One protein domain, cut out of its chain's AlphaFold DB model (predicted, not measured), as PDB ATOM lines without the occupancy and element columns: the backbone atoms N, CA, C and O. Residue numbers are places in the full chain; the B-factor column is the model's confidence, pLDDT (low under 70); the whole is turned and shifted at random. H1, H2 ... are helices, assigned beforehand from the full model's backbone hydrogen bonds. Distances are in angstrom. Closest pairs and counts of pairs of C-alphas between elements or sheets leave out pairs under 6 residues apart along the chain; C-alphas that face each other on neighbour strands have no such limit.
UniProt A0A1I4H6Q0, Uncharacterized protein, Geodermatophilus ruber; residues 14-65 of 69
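AT A GLANCE: This is residues 14 to 65 of the 69 residues of an uncharacterized protein of Geodermatophilus ruber (UniProt A0A1I4H6Q0). This is an open, elongated frame of helices and links: H1 and H3 come near each other where H1 begins, beside Gln 54 of H3, and spread apart from there as they run the same way. The long link after H1 folds back from its far end to the small helix H2, and residues 27 to 32 stick out at that end. The printed part has 52 residues with three named helices, H1, H2 and H3 in that order, and no named strand; the class is all helix, with 29 residues in named elements. The whole is only just compact, close to loose, with a radius of gyration of the C-alphas of 11.7 A, and the C-alphas span 37 by 20 by 16 A along their three main axes.

IN THESE COORDINATES: The printed part begins at Ser 14, whose C-alpha is at (104.892, 125.723, 130.059). H1 takes residues 19 to 27, starts with C-alpha 19 at (104.524, 122.586, 138.917) and measures 11.9 A from first to last C-alpha. H2 is residues 39 to 42, four residues. H3, the longest helix, is residues 49 to 64 and measures 22.0 A from first to last C-alpha; its C-alpha 64 is at (117.850, 114.207, 143.844).

HOW THE PARTS SIT: H1 is close to H3 but not clearly touching, with 1 pair of C-alphas within 8 A: those of Leu 19 and Gln 54, 7.0 A apart. Their lines stand at a steep tilt of 36 degrees, only just past shallow, and they run the same way. H1 and H2 are apart. H2 and H3 only just touch, with 3 pairs of C-alphas within 8 A; the closest C-alphas are those of Leu 42 and Cys 59, 5.8 A apart. H3 touches H2 with residues 55 to 59 alone, and H3 has a kink of 27 degrees near residue 58. In H1 every O i to N i+4 pair is within hydrogen-bond range, in H3 11 of 12 are, and H2 is too short for such a pair.

THE WHOLE: The two C-alphas farthest apart are those of Ala 31 and Arg 47, at 37.3 A; the C-alphas of Ser 14 and Ala 65, the first and last printed residues, are 23.0 A apart. The link from H1 to H2 is long, with 11 residues between them, and the link from H2 to H3 is short, with 6. Residues 27 to 32, of which 27 belongs to H1, stand free. The printed part has no cut. The mean pLDDT of the printed part is 94.2, and no printed residue is under 70.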
ATOM      1  N   SER A  14     105.440 125.175 128.808       90.94
ATOM      2  CA  SER A  14     104.892 125.723 130.059       90.94
ATOM      3  C   SER A  14     103.684 124.963 130.596       90.94
ATOM      4  O   SER A  14     103.487 124.941 131.810       90.94
ATOM      5  N   PHE A  15     102.903 124.328 129.715       92.81
ATOM      6  CA  PHE A  15     101.881 123.387 130.142       92.81
ATOM      7  C   PHE A  15     102.551 122.138 130.707       92.81
ATOM      8  O   PHE A  15     102.367 121.874 131.884       92.81
ATOM      9  N   LEU A  16     103.362 121.419 129.920       94.38
ATOM     10  CA  LEU A  16     103.960 120.129 130.302       94.38
ATOM     11  C   LEU A  16     104.727 120.152 131.638       94.38
ATOM     12  O   LEU A  16     104.652 119.175 132.381       94.38
ATOM     13  N   TYR A  17     105.401 121.258 131.959       94.44
ATOM     14  CA  TYR A  17     106.223 121.431 133.167       94.44
ATOM     15  C   TYR A  17     105.538 122.286 134.254       94.44
ATOM     16  O   TYR A  17     106.187 122.907 135.098       94.44
ATOM     17  N   ASP A  18     104.208 122.374 134.243       93.94
ATOM     18  CA  ASP A  18     103.438 123.085 135.268       93.94
ATOM     19  C   ASP A  18     103.561 122.398 136.645       93.94
ATOM     20  O   ASP A  18     102.989 121.332 136.907       93.94
ATOM     21  N   LEU A  19     104.289 123.056 137.552       91.31
ATOM     22  CA  LEU A  19     104.524 122.586 138.917       91.31
ATOM     23  C   LEU A  19     103.263 122.568 139.778       91.31
ATOM     24  O   LEU A  19     103.137 121.707 140.646       91.31
ATOM     25  N   ASN A  20     102.300 123.458 139.536       94.88
ATOM     26  CA  ASN A  20     101.042 123.436 140.279       94.88
ATOM     27  C   ASN A  20     100.259 122.164 139.943       94.88
ATOM     28  O   ASN A  20      99.729 121.503 140.837       94.88
ATOM     29  N   ARG A  21     100.237 121.767 138.665       94.88
ATOM     30  CA  ARG A  21      99.608 120.510 138.229       94.88
ATOM     31  C   ARG A  21     100.301 119.288 138.818       94.88
ATOM     32  O   ARG A  21      99.608 118.359 139.233       94.88
ATOM     33  N   LEU A  22     101.631 119.292 138.869       92.94
ATOM     34  CA  LEU A  22     102.393 118.214 139.499       92.94
ATOM     35  C   LEU A  22     102.085 118.123 141.001       92.94
ATOM     36  O   LEU A  22     101.727 117.052 141.483       92.94
ATOM     37  N   ASN A  23     102.128 119.246 141.719       94.50
ATOM     38  CA  ASN A  23     101.853 119.302 143.157       94.50
ATOM     39  C   ASN A  23     100.447 118.797 143.497       94.50
ATOM     40  O   ASN A  23     100.268 118.020 144.437       94.50
ATOM     41  N   VAL A  24      99.437 119.181 142.712       96.88
ATOM     42  CA  VAL A  24      98.067 118.669 142.868       96.88
ATOM     43  C   VAL A  24      97.995 117.162 142.606       96.88
ATOM     44  O   VAL A  24      97.253 116.470 143.297       96.88
ATOM     45  N   ALA A  25      98.735 116.637 141.627       94.31
ATOM     46  CA  ALA A  25      98.752 115.201 141.351       94.31
ATOM     47  C   ALA A  25      99.410 114.408 142.492       94.31
ATOM     48  O   ALA A  25      98.840 113.423 142.957       94.31
ATOM     49  N   VAL A  26     100.566 114.869 142.982       94.69
ATOM     50  CA  VAL A  26     101.327 114.205 144.053       94.69
ATOM     51  C   VAL A  26     100.581 114.266 145.387       94.69
ATOM     52  O   VAL A  26     100.428 113.242 146.046       94.69
ATOM     53  N   SER A  27     100.044 115.429 145.768       96.81
ATOM     54  CA  SER A  27      99.333 115.608 147.050       96.81
ATOM     55  C   SER A  27      98.048 114.782 147.188       96.81
ATOM     56  O   SER A  27      97.556 114.595 148.298       96.81
ATOM     57  N   ARG A  28      97.490 114.271 146.083       96.38
ATOM     58  CA  ARG A  28      96.306 113.396 146.101       96.38
ATOM     59  C   ARG A  28      96.638 111.930 146.374       96.38
ATOM     60  O   ARG A  28      95.720 111.151 146.642       96.38
ATOM     61  N   ALA A  29      97.908 111.538 146.291       96.88
ATOM     62  CA  ALA A  29      98.326 110.187 146.626       96.88
ATOM     63  C   ALA A  29      98.149 109.939 148.131       96.88
ATOM     64  O   ALA A  29      98.593 110.727 148.959       96.88
ATOM     65  N   LYS A  30      97.498 108.829 148.491       96.62
ATOM     66  CA  LYS A  30      97.244 108.474 149.901       96.62
ATOM     67  C   LYS A  30      98.339 107.613 150.530       96.62
ATOM     68  O   LYS A  30      98.443 107.578 151.748       96.62
ATOM     69  N   ALA A  31      99.097 106.886 149.711       97.25
ATOM     70  CA  ALA A  31     100.083 105.911 150.178       97.25
ATOM     71  C   ALA A  31     101.415 106.018 149.425       97.25
ATOM     72  O   ALA A  31     102.464 106.079 150.051       97.25
ATOM     73  N   LEU A  32     101.376 106.072 148.089       95.62
ATOM     74  CA  LEU A  32     102.567 106.155 147.246       95.62
ATOM     75  C   LEU A  32     102.283 107.009 146.007       95.62
ATOM     76  O   LEU A  32     101.219 106.878 145.399       95.62
ATOM     77  N   ALA A  33     103.246 107.846 145.625       95.19
ATOM     78  CA  ALA A  33     103.268 108.547 144.348       95.19
ATOM     79  C   ALA A  33     104.459 108.041 143.526       95.19
ATOM     80  O   ALA A  33     105.589 108.052 144.006       95.19
ATOM     81  N   VAL A  34     104.199 107.609 142.293       93.69
ATOM     82  CA  VAL A  34     105.231 107.178 141.341       93.69
ATOM     83  C   VAL A  34     105.191 108.118 140.147       93.69
ATOM     84  O   VAL A  34     104.133 108.319 139.550       93.69
ATOM     85  N   VAL A  35     106.338 108.701 139.808       92.00
ATOM     86  CA  VAL A  35     106.498 109.562 138.633       92.00
ATOM     87  C   VAL A  35     107.248 108.769 137.573       92.00
ATOM     88  O   VAL A  35     108.358 108.309 137.812       92.00
ATOM     89  N   VAL A  36     106.626 108.609 136.407       92.88
ATOM     90  CA  VAL A  36     107.238 107.976 135.235       92.88
ATOM     91  C   VAL A  36     107.519 109.063 134.213       92.88
ATOM     92  O   VAL A  36     106.631 109.857 133.894       92.88
ATOM     93  N   MET A  37     108.747 109.104 133.709       92.44
ATOM     94  CA  MET A  37     109.186 110.108 132.746       92.44
ATOM     95  C   MET A  37     110.194 109.528 131.754       92.44
ATOM     96  O   MET A  37     110.883 108.558 132.053       92.44
ATOM     97  N   SER A  38     110.260 110.148 130.577       94.06
ATOM     98  CA  SER A  38     111.309 109.934 129.579       94.06
ATOM     99  C   SER A  38     112.496 110.848 129.881       94.06
ATOM    100  O   SER A  38     112.295 112.012 130.226       94.06
ATOM    101  N   GLU A  39     113.723 110.358 129.701       92.44
ATOM    102  CA  GLU A  39     114.940 111.173 129.843       92.44
ATOM    103  C   GLU A  39     114.984 112.334 128.840       92.44
ATOM    104  O   GLU A  39     115.532 113.387 129.146       92.44
ATOM    105  N   GLN A  40     114.318 112.201 127.687       94.75
ATOM    106  CA  GLN A  40     114.213 113.276 126.690       94.75
ATOM    107  C   GLN A  40     113.485 114.517 127.228       94.75
ATOM    108  O   GLN A  40     113.612 115.600 126.672       94.75
ATOM    109  N   LEU A  41     112.725 114.390 128.321       94.12
ATOM    110  CA  LEU A  41     112.085 115.531 128.979       94.12
ATOM    111  C   LEU A  41     113.071 116.406 129.763       94.12
ATOM    112  O   LEU A  41     112.685 117.490 130.203       94.12
ATOM    113  N   LEU A  42     114.309 115.955 129.963       94.00
ATOM    114  CA  LEU A  42     115.370 116.738 130.598       94.00
ATOM    115  C   LEU A  42     116.037 117.717 129.624       94.00
ATOM    116  O   LEU A  42     116.646 118.687 130.064       94.00
ATOM    117  N   ASP A  43     115.884 117.485 128.319       93.50
ATOM    118  CA  ASP A  43     116.439 118.316 127.254       93.50
ATOM    119  C   ASP A  43     115.315 119.070 126.531       93.50
ATOM    120  O   ASP A  43     114.777 118.638 125.513       93.50
ATOM    121  N   ALA A  44     114.887 120.184 127.126       94.12
ATOM    122  CA  ALA A  44     113.805 121.008 126.601       94.12
ATOM    123  C   ALA A  44     114.308 122.402 126.220       94.12
ATOM    124  O   ALA A  44     114.905 123.111 127.032       94.12
ATOM    125  N   ALA A  45     113.984 122.844 125.003       92.31
ATOM    126  CA  ALA A  45     114.288 124.197 124.565       92.31
ATOM    127  C   ALA A  45     113.469 125.234 125.357       92.31
ATOM    128  O   ALA A  45     112.234 125.239 125.337       92.31
ATOM    129  N   VAL A  46     114.163 126.166 126.013       93.31
ATOM    130  CA  VAL A  46     113.557 127.247 126.802       93.31
ATOM    131  C   VAL A  46     113.855 128.610 126.189       93.31
ATOM    132  O   VAL A  46     114.934 128.851 125.654       93.31
ATOM    133  N   ARG A  47     112.878 129.519 126.256       94.19
ATOM    134  CA  ARG A  47     112.965 130.872 125.675       94.19
ATOM    135  C   ARG A  47     112.753 131.983 126.700       94.19
ATOM    136  O   ARG A  47     112.949 133.149 126.375       94.19
ATOM    137  N   THR A  48     112.349 131.638 127.925       95.81
ATOM    138  CA  THR A  48     112.131 132.595 129.018       95.81
ATOM    139  C   THR A  48     112.692 132.074 130.346       95.81
ATOM    140  O   THR A  48     112.777 130.856 130.540       95.81
ATOM    141  N   PRO A  49     113.036 132.965 131.296       95.62
ATOM    142  CA  PRO A  49     113.439 132.568 132.646       95.62
ATOM    143  C   PRO A  49     112.388 131.718 133.372       95.62
ATOM    144  O   PRO A  49     112.726 130.828 134.149       95.62
ATOM    145  N   GLU A  50     111.103 131.966 133.122       93.69
ATOM    146  CA  GLU A  50     109.993 131.179 133.663       93.69
ATOM    147  C   GLU A  50     110.058 129.734 133.165       93.69
ATOM    148  O   GLU A  50     110.013 128.813 133.977       93.69
ATOM    149  N   GLN A  51     110.227 129.531 131.854       94.25
ATOM    150  CA  GLN A  51     110.364 128.195 131.269       94.25
ATOM    151  C   GLN A  51     111.606 127.478 131.795       94.25
ATOM    152  O   GLN A  51     111.521 126.305 132.150       94.25
ATOM    153  N   LEU A  52     112.729 128.195 131.921       94.94
ATOM    154  CA  LEU A  52     113.949 127.645 132.506       94.94
ATOM    155  C   LEU A  52     113.694 127.121 133.924       94.94
ATOM    156  O   LEU A  52     114.071 125.996 134.230       94.94
ATOM    157  N   ARG A  53     113.002 127.891 134.775       94.44
ATOM    158  CA  ARG A  53     112.648 127.454 136.137       94.44
ATOM    159  C   ARG A  53     111.757 126.211 136.143       94.44
ATOM    160  O   ARG A  53     111.951 125.342 136.989       94.44
ATOM    161  N   GLN A  54     110.799 126.120 135.220       94.25
ATOM    162  CA  GLN A  54     109.906 124.964 135.110       94.25
ATOM    163  C   GLN A  54     110.663 123.690 134.706       94.25
ATOM    164  O   GLN A  54     110.494 122.653 135.344       94.25
ATOM    165  N   VAL A  55     111.522 123.775 133.688       95.00
ATOM    166  CA  VAL A  55     112.329 122.637 133.216       95.00
ATOM    167  C   VAL A  55     113.356 122.228 134.274       95.00
ATOM    168  O   VAL A  55     113.436 121.050 134.620       95.00
ATOM    169  N   ASN A  56     114.059 123.191 134.885       95.44
ATOM    170  CA  ASN A  56     115.053 122.903 135.926       95.44
ATOM    171  C   ASN A  56     114.472 122.168 137.129       95.44
ATOM    172  O   ASN A  56     115.181 121.395 137.763       95.44
ATOM    173  N   ALA A  57     113.203 122.394 137.471       93.81
ATOM    174  CA  ALA A  57     112.577 121.668 138.565       93.81
ATOM    175  C   ALA A  57     112.513 120.154 138.289       93.81
ATOM    176  O   ALA A  57     112.712 119.363 139.210       93.81
ATOM    177  N   LEU A  58     112.296 119.748 137.031       93.38
ATOM    178  CA  LEU A  58     112.325 118.339 136.640       93.38
ATOM    179  C   LEU A  58     113.754 117.784 136.638       93.38
ATOM    180  O   LEU A  58     113.980 116.704 137.178       93.38
ATOM    181  N   CYS A  59     114.727 118.534 136.112       94.81
ATOM    182  CA  CYS A  59     116.139 118.138 136.175       94.81
ATOM    183  C   CYS A  59     116.590 117.935 137.622       94.81
ATOM    184  O   CYS A  59     117.183 116.914 137.964       94.81
ATOM    185  N   ARG A  60     116.209 118.864 138.504       94.94
ATOM    186  CA  ARG A  60     116.534 118.788 139.923       94.94
ATOM    187  C   ARG A  60     115.895 117.583 140.611       94.94
ATOM    188  O   ARG A  60     116.518 117.000 141.492       94.94
ATOM    189  N   LEU A  61     114.679 117.199 140.218       92.19
ATOM    190  CA  LEU A  61     114.033 115.987 140.723       92.19
ATOM    191  C   LEU A  61     114.869 114.740 140.405       92.19
ATOM    192  O   LEU A  61     115.061 113.909 141.289       92.19
ATOM    193  N   VAL A  62     115.381 114.629 139.176       93.06
ATOM    194  CA  VAL A  62     116.223 113.498 138.755       93.06
ATOM    195  C   VAL A  62     117.570 113.505 139.477       93.06
ATOM    196  O   VAL A  62     117.983 112.466 139.973       93.06
ATOM    197  N   GLU A  63     118.215 114.665 139.625       93.88
ATOM    198  CA  GLU A  63     119.464 114.790 140.397       93.88
ATOM    199  C   GLU A  63     119.315 114.352 141.862       93.88
ATOM    200  O   GLU A  63     120.262 113.855 142.466       93.88
ATOM    201  N   MET A  64     118.138 114.574 142.456       93.62
ATOM    202  CA  MET A  64     117.850 114.207 143.844       93.62
ATOM    203  C   MET A  64     117.383 112.756 144.002       93.62
ATOM    204  O   MET A  64     117.348 112.252 145.125       93.62
ATOM    205  N   ALA A  65     116.993 112.091 142.914       91.31
ATOM    206  CA  ALA A  65     116.531 110.716 142.962       91.31
ATOM    207  C   ALA A  65     117.712 109.772 143.227       91.31
ATOM    208  O   ALA A  65     118.731 109.804 142.541       91.31
TER     209      ALA A  65